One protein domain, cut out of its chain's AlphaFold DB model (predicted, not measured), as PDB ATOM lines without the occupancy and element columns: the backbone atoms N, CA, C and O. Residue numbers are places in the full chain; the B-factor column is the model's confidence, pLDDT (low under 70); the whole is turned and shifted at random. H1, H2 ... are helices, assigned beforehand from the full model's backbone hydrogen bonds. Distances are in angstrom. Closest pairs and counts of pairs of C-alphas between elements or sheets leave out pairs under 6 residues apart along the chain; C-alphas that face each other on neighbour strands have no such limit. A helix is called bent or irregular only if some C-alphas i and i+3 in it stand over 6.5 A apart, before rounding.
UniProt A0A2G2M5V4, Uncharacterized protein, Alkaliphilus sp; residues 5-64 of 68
ATOM      1  N   THR A   5      14.735   8.676  55.510       46.94
ATOM      2  CA  THR A   5      15.058   7.532  56.373       46.94
ATOM      3  C   THR A   5      15.431   6.271  55.609       46.94
ATOM      4  O   THR A   5      16.373   5.600  56.026       46.94
ATOM      5  N   GLU A   6      14.757   5.961  54.498       50.22
ATOM      6  CA  GLU A   6      15.021   4.721  53.754       50.22
ATOM      7  C   GLU A   6      16.281   4.811  52.887       50.22
ATOM      8  O   GLU A   6      17.010   3.830  52.763       50.22
ATOM      9  N   LYS A   7      16.587   5.987  52.318       53.66
ATOM     10  CA  LYS A   7      17.704   6.139  51.363       53.66
ATOM     11  C   LYS A   7      19.026   6.639  51.948       53.66
ATOM     12  O   LYS A   7      20.068   6.355  51.364       53.66
ATOM     13  N   TYR A   8      19.022   7.379  53.061       56.56
ATOM     14  CA  TYR A   8      20.231   8.069  53.553       56.56
ATOM     15  C   TYR A   8      20.614   7.722  55.001       56.56
ATOM     16  O   TYR A   8      21.579   8.270  55.547       56.56
ATOM     17  N   GLY A   9      19.878   6.792  55.621       65.25
ATOM     18  CA  GLY A   9      20.079   6.364  57.004       65.25
ATOM     19  C   GLY A   9      19.857   7.482  58.033       65.25
ATOM     20  O   GLY A   9      19.567   8.637  57.712       65.25
ATOM     21  N   TYR A  10      20.035   7.147  59.315       69.69
ATOM     22  CA  TYR A  10      19.783   8.055  60.447       69.69
ATOM     23  C   TYR A  10      20.530   9.400  60.341       69.69
ATOM     24  O   TYR A  10      19.989  10.458  60.661       69.69
ATOM     25  N   ARG A  11      21.772   9.376  59.835       73.06
ATOM     26  CA  ARG A  11      22.613  10.575  59.683       73.06
ATOM     27  C   ARG A  11      22.107  11.522  58.593       73.06
ATOM     28  O   ARG A  11      22.178  12.733  58.786       73.06
ATOM     29  N   GLY A  12      21.618  10.996  57.469       74.62
ATOM     30  CA  GLY A  12      21.060  11.810  56.387       74.62
ATOM     31  C   GLY A  12      19.759  12.486  56.803       74.62
ATOM     32  O   GLY A  12      19.600  13.688  56.606       74.62
ATOM     33  N   LYS A  13      18.886  11.732  57.483       76.44
ATOM     34  CA  LYS A  13      17.627  12.250  58.026       76.44
ATOM     35  C   LYS A  13      17.850  13.425  58.981       76.44
ATOM     36  O   LYS A  13      17.279  14.487  58.772       76.44
ATOM     37  N   LYS A  14      18.742  13.267  59.967       81.62
ATOM     38  CA  LYS A  14      19.026  14.316  60.960       81.62
ATOM     39  C   LYS A  14      19.571  15.599  60.320       81.62
ATOM     40  O   LYS A  14      19.219  16.693  60.746       81.62
ATOM     41  N   LYS A  15      20.414  15.476  59.288       79.75
ATOM     42  CA  LYS A  15      20.918  16.636  58.534       79.75
ATOM     43  C   LYS A  15      19.808  17.342  57.756       79.75
ATOM     44  O   LYS A  15      19.755  18.564  57.777       79.75
ATOM     45  N   ALA A  16      18.923  16.584  57.108       81.50
ATOM     46  CA  ALA A  16      17.782  17.149  56.393       81.50
ATOM     47  C   ALA A  16      16.795  17.843  57.347       81.50
ATOM     48  O   ALA A  16      16.345  18.945  57.060       81.50
ATOM     49  N   GLU A  17      16.505  17.233  58.500       82.81
ATOM     50  CA  GLU A  17      15.659  17.826  59.543       82.81
ATOM     51  C   GLU A  17      16.264  19.128  60.100       82.81
ATOM     52  O   GLU A  17      15.546  20.118  60.208       82.81
ATOM     53  N   SER A  18      17.575  19.164  60.384       86.88
ATOM     54  CA  SER A  18      18.264  20.394  60.828       86.88
ATOM     55  C   SER A  18      18.158  21.500  59.786       86.88
ATOM     56  O   SER A  18      17.744  22.606  60.106       86.88
ATOM     57  N   PHE A  19      18.446  21.174  58.522       86.38
ATOM     58  CA  PHE A  19      18.378  22.134  57.426       86.38
ATOM     59  C   PHE A  19      16.969  22.716  57.267       86.38
ATOM     60  O   PHE A  19      16.815  23.929  57.178       86.38
ATOM     61  N   ILE A  20      15.929  21.876  57.282       85.62
ATOM     62  CA  ILE A  20      14.538  22.343  57.182       85.62
ATOM     63  C   ILE A  20      14.187  23.266  58.352       85.62
ATOM     64  O   ILE A  20      13.589  24.313  58.124       85.62
ATOM     65  N   ASN A  21      14.580  22.916  59.579       86.44
ATOM     66  CA  ASN A  21      14.304  23.746  60.751       86.44
ATOM     67  C   ASN A  21      15.041  25.090  60.701       86.44
ATOM     68  O   ASN A  21      14.427  26.120  60.958       86.44
ATOM     69  N   GLU A  22      16.322  25.103  60.334       84.69
ATOM     70  CA  GLU A  22      17.107  26.336  60.166       84.69
ATOM     71  C   GLU A  22      16.502  27.238  59.087       84.69
ATOM     72  O   GLU A  22      16.341  28.439  59.291       84.69
ATOM     73  N   THR A  23      16.089  26.646  57.964       83.00
ATOM     74  CA  THR A  23      15.456  27.396  56.877       83.00
ATOM     75  C   THR A  23      14.091  27.942  57.314       83.00
ATOM     76  O   THR A  23      13.773  29.095  57.045       83.00
ATOM     77  N   ALA A  24      13.289  27.155  58.039       83.12
ATOM     78  CA  ALA A  24      11.998  27.595  58.566       83.12
ATOM     79  C   ALA A  24      12.141  28.745  59.574       83.12
ATOM     80  O   ALA A  24      11.347  29.681  59.540       83.12
ATOM     81  N   LEU A  25      13.165  28.707  60.434       84.69
ATOM     82  CA  LEU A  25      13.481  29.801  61.356       84.69
ATOM     83  C   LEU A  25      13.875  31.077  60.604       84.69
ATOM     84  O   LEU A  25      13.379  32.150  60.938       84.69
ATOM     85  N   LEU A  26      14.696  30.950  59.557       82.69
ATOM     86  CA  LEU A  26      15.108  32.072  58.710       82.69
ATOM     87  C   LEU A  26      13.905  32.767  58.045       82.69
ATOM     88  O   LEU A  26      13.844  33.992  58.006       82.69
ATOM     89  N   PHE A  27      12.925  31.992  57.565       80.25
ATOM     90  CA  PHE A  27      11.697  32.533  56.968       80.25
ATOM     91  C   PHE A  27      10.688  33.053  58.009       80.25
ATOM     92  O   PHE A  27       9.941  33.986  57.721       80.25
ATOM     93  N   ALA A  28      10.658  32.491  59.221       83.06
ATOM     94  CA  ALA A  28       9.743  32.911  60.287       83.06
ATOM     95  C   ALA A  28      10.226  34.145  61.077       83.06
ATOM     96  O   ALA A  28       9.416  34.809  61.721       83.06
ATOM     97  N   GLY A  29      11.529  34.445  61.055       68.88
ATOM     98  CA  GLY A  29      12.166  35.446  61.920       68.88
ATOM     99  C   GLY A  29      12.059  36.908  61.478       68.88
ATOM    100  O   GLY A  29      12.538  37.777  62.198       68.88
ATOM    101  N   GLY A  30      11.473  37.216  60.315       69.06
ATOM    102  CA  GLY A  30      11.372  38.596  59.807       69.06
ATOM    103  C   GLY A  30      12.720  39.289  59.539       69.06
ATOM    104  O   GLY A  30      12.746  40.480  59.243       69.06
ATOM    105  N   GLU A  31      13.837  38.559  59.636       70.56
ATOM    106  CA  GLU A  31      15.197  39.070  59.423       70.56
ATOM    107  C   GLU A  31      15.512  39.305  57.937       70.56
ATOM    108  O   GLU A  31      16.452  40.026  57.605       70.56
ATOM    109  N   LEU A  32      14.718  38.712  57.041       77.69
ATOM    110  CA  LEU A  32      14.829  38.867  55.595       77.69
ATOM    111  C   LEU A  32      13.590  39.553  55.028       77.69
ATOM    112  O   LEU A  32      12.461  39.206  55.384       77.69
ATOM    113  N   SER A  33      13.820  40.472  54.088       84.50
ATOM    114  CA  SER A  33      12.763  41.031  53.245       84.50
ATOM    115  C   SER A  33      12.104  39.931  52.403       84.50
ATOM    116  O   SER A  33      12.744  38.925  52.093       84.50
ATOM    117  N   GLU A  34      10.846  40.115  51.988       82.12
ATOM    118  CA  GLU A  34      10.161  39.173  51.080       82.12
ATOM    119  C   GLU A  34      10.980  38.907  49.803       82.12
ATOM    120  O   GLU A  34      11.056  37.781  49.317       82.12
ATOM    121  N   GLU A  35      11.686  39.922  49.299       86.75
ATOM    122  CA  GLU A  35      12.536  39.788  48.117       86.75
ATOM    123  C   GLU A  35      13.757  38.883  48.368       86.75
ATOM    124  O   GLU A  35      14.167  38.107  47.500       86.75
ATOM    125  N   ASP A  36      14.351  38.960  49.558       84.50
ATOM    126  CA  ASP A  36      15.484  38.110  49.926       84.50
ATOM    127  C   ASP A  36      15.039  36.684  50.248       84.50
ATOM    128  O   ASP A  36      15.736  35.724  49.908       84.50
ATOM    129  N   GLN A  37      13.840  36.528  50.808       84.75
ATOM    130  CA  GLN A  37      13.187  35.235  50.977       84.75
ATOM    131  C   GLN A  37      13.009  34.519  49.624       84.75
ATOM    132  O   GLN A  37      13.403  33.356  49.474       84.75
ATOM    133  N   ASP A  38      12.533  35.234  48.605       88.12
ATOM    134  CA  ASP A  38      12.400  34.710  47.242       88.12
ATOM    135  C   ASP A  38      13.747  34.304  46.624       88.12
ATOM    136  O   ASP A  38      13.847  33.279  45.935       88.12
ATOM    137  N   LYS A  39      14.812  35.079  46.867       88.75
ATOM    138  CA  LYS A  39      16.172  34.750  46.399       88.75
ATOM    139  C   LYS A  39      16.689  33.470  47.046       88.75
ATOM    140  O   LYS A  39      17.245  32.620  46.345       88.75
ATOM    141  N   VAL A  40      16.477  33.299  48.351       86.81
ATOM    142  CA  VAL A  40      16.858  32.078  49.079       86.81
ATOM    143  C   VAL A  40      16.112  30.867  48.522       86.81
ATOM    144  O   VAL A  40      16.733  29.843  48.224       86.81
ATOM    145  N   PHE A  41      14.800  30.983  48.302       87.12
ATOM    146  CA  PHE A  41      14.008  29.892  47.735       87.12
ATOM    147  C   PHE A  41      14.484  29.507  46.326       87.12
ATOM    148  O   PHE A  41      14.720  28.326  46.042       87.12
ATOM    149  N   LYS A  42      14.729  30.500  45.459       90.19
ATOM    150  CA  LYS A  42      15.312  30.278  44.126       90.19
ATOM    151  C   LYS A  42      16.656  29.559  44.213       90.19
ATOM    152  O   LYS A  42      16.835  28.553  43.530       90.19
ATOM    153  N   ALA A  43      17.555  29.987  45.096       89.94
ATOM    154  CA  ALA A  43      18.857  29.346  45.267       89.94
ATOM    155  C   ALA A  43      18.734  27.868  45.687       89.94
ATOM    156  O   ALA A  43      19.413  27.010  45.120       89.94
ATOM    157  N   ILE A  44      17.833  27.541  46.624       87.25
ATOM    158  CA  ILE A  44      17.578  26.152  47.045       87.25
ATOM    159  C   ILE A  44      17.066  25.311  45.868       87.25
ATOM    160  O   ILE A  44      17.574  24.210  45.621       87.25
ATOM    161  N   THR A  45      16.089  25.825  45.113       87.25
ATOM    162  CA  THR A  45      15.551  25.106  43.946       87.25
ATOM    163  C   THR A  45      16.611  24.904  42.864       87.25
ATOM    164  O   THR A  45      16.723  23.812  42.307       87.25
ATOM    165  N   GLU A  46      17.455  25.903  42.609       87.69
ATOM    166  CA  GLU A  46      18.532  25.805  41.632       87.69
ATOM    167  C   GLU A  46      19.591  24.775  42.048       87.69
ATOM    168  O   GLU A  46      20.034  23.976  41.223       87.69
ATOM    169  N   ILE A  47      19.960  24.720  43.333       86.88
ATOM    170  CA  ILE A  47      20.867  23.691  43.865       86.88
ATOM    171  C   ILE A  47      20.301  22.286  43.611       86.88
ATOM    172  O   ILE A  47      21.035  21.391  43.176       86.88
ATOM    173  N   TYR A  48      18.999  22.088  43.831       82.94
ATOM    174  CA  TYR A  48      18.329  20.819  43.551       82.94
ATOM    175  C   TYR A  48      18.377  20.451  42.059       82.94
ATOM    176  O   TYR A  48      18.766  19.329  41.713       82.94
ATOM    177  N   TRP A  49      18.056  21.389  41.164       83.06
ATOM    178  CA  TRP A  49      18.096  21.157  39.717       83.06
ATOM    179  C   TRP A  49      19.511  20.896  39.201       83.06
ATOM    180  O   TRP A  49      19.720  19.920  38.480       83.06
ATOM    181  N   ARG A  50      20.507  21.664  39.653       79.12
ATOM    182  CA  ARG A  50      21.927  21.427  39.340       79.12
ATOM    183  C   ARG A  50      22.393  20.049  39.812       79.12
ATOM    184  O   ARG A  50      23.175  19.394  39.124       79.12
ATOM    185  N   SER A  51      21.920  19.585  40.971       77.25
ATOM    186  CA  SER A  51      22.195  18.227  41.460       77.25
ATOM    187  C   SER A  51      21.588  17.163  40.537       77.25
ATOM    188  O   SER A  51      22.263  16.201  40.164       77.25
ATOM    189  N   LYS A  52      20.347  17.366  40.072       76.44
ATOM    190  CA  LYS A  52      19.711  16.492  39.073       76.44
ATOM    191  C   LYS A  52      20.449  16.486  37.735       76.44
ATOM    192  O   LYS A  52      20.703  15.409  37.205       76.44
ATOM    193  N   GLU A  53      20.823  17.645  37.199       75.44
ATOM    194  CA  GLU A  53      21.566  17.753  35.936       75.44
ATOM    195  C   GLU A  53      22.938  17.082  36.010       75.44
ATOM    196  O   GLU A  53      23.299  16.302  35.125       75.44
ATOM    197  N   LYS A  54      23.686  17.304  37.099       63.19
ATOM    198  CA  LYS A  54      24.954  16.600  37.334       63.19
ATOM    199  C   LYS A  54      24.750  15.090  37.403       63.19
ATOM    200  O   LYS A  54      25.551  14.350  36.837       63.19
ATOM    201  N   ASN A  55      23.663  14.630  38.019       64.12
ATOM    202  CA  ASN A  55      23.342  13.208  38.068       64.12
ATOM    203  C   ASN A  55      22.939  12.643  36.696       64.12
ATOM    204  O   ASN A  55      23.355  11.531  36.389       64.12
ATOM    205  N   LYS A  56      22.270  13.407  35.810       60.94
ATOM    206  CA  LYS A  56      21.954  12.973  34.426       60.94
ATOM    207  C   LYS A  56      23.203  12.545  33.632       60.94
ATOM    208  O   LYS A  56      23.118  11.631  32.802       60.94
ATOM    209  N   LYS A  57      24.370  13.154  33.903       62.00
ATOM    210  CA  LYS A  57      25.665  12.771  33.303       62.00
ATOM    211  C   LYS A  57      26.084  11.344  33.674       62.00
ATOM    212  O   LYS A  57      26.681  10.660  32.846       62.00
ATOM    213  N   TYR A  58      25.742  10.896  34.880       57.81
ATOM    214  CA  TYR A  58      26.089   9.578  35.418       57.81
ATOM    215  C   TYR A  58      24.931   8.576  35.371       57.81
ATOM    216  O   TYR A  58      25.162   7.386  35.565       57.81
ATOM    217  N   THR A  59      23.705   9.019  35.070       61.78
ATOM    218  CA  THR A  59      22.556   8.137  34.845       61.78
ATOM    219  C   THR A  59      22.779   7.309  33.572       61.78
ATOM    220  O   THR A  59      22.865   7.886  32.479       61.78
ATOM    221  N   PRO A  60      22.861   5.966  33.671       68.31
ATOM    222  CA  PRO A  60      22.963   5.082  32.512       68.31
ATOM    223  C   PRO A  60      21.815   5.322  31.524       68.31
ATOM    224  O   PRO A  60      20.681   5.526  31.950       68.31
ATOM    225  N   LYS A  61      22.081   5.233  30.210       65.12
ATOM    226  CA  LYS A  61      21.072   5.453  29.149       65.12
ATOM    227  C   LYS A  61      19.773   4.658  29.361       65.12
ATOM    228  O   LYS A  61      18.720   5.176  29.037       65.12
ATOM    229  N   LYS A  62      19.848   3.463  29.960       68.44
ATOM    230  CA  LYS A  62      18.694   2.605  30.291       68.44
ATOM    231  C   LYS A  62      17.705   3.170  31.324       68.44
ATOM    232  O   LYS A  62      16.644   2.595  31.477       68.44
ATOM    233  N   TYR A  63      18.077   4.218  32.062       64.06
ATOM    234  CA  TYR A  63      17.226   4.897  33.055       64.06
ATOM    235  C   TYR A  63      16.967   6.361  32.686       64.06
ATOM    236  O   TYR A  63      16.487   7.147  33.501       64.06
ATOM    237  N   ARG A  64      17.371   6.768  31.478       64.88
ATOM    238  CA  ARG A  64      16.905   8.013  30.877       64.88
ATOM    239  C   ARG A  64      15.579   7.663  30.223       64.88
ATOM    240  O   ARG A  64      15.545   7.462  29.017       64.88
TER     241      ARG A  64
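Overview. This is residues 5 to 64 of the 68 residues of an uncharacterized protein of Alkaliphilus sp (UniProt A0A2G2M5V4). Two long helices, H1 and then H2, make a flat, open V, coming near each other only beside the link that joins them. H1 has a kink near residue 12, which turns its first residues aside at the open end. The printed part has 60 residues, no named strand and the class all helix. It is only just loose, close to extended, with a radius of gyration of the C-alphas of 15.5 A and spans of 47 by 29 by 10 A.

Arrangement. Start with H1, residues 5 to 28, and cross the tight link to H2, residues 34 to 58. They are close but not clearly touching: their closest C-alphas, of Phe 27 and Gln 37, are 6.7 A apart. They run opposite ways at a shallow tilt of 22 degrees. Residues 17 to 22 of H1 and 42 to 55 of H2 stand free. Look at backbone O i and N i+4: 17 of 20 pairs in H1 and 19 of 21 in H2 are within hydrogen-bond range.

Along the chain. Find C-alpha 5 at (15.058, 7.532, 56.373); H1 runs 26.2 A from there to C-alpha 28. It is irregular, with C-alphas 7 and 10 9.5 A apart, and its kink is 83 degrees. H2 runs 37.1 A, ending at C-alpha 58 (26.089, 9.578, 35.418).

Size, cuts and confidence. The C-alphas farthest apart, of Gly 30 and Lys 62, are 47.1 A apart. The printed part has no cut. In the B-factor column, pLDDT is under 70 at residues 5 to 10, 29 to 30 and 54 to 64.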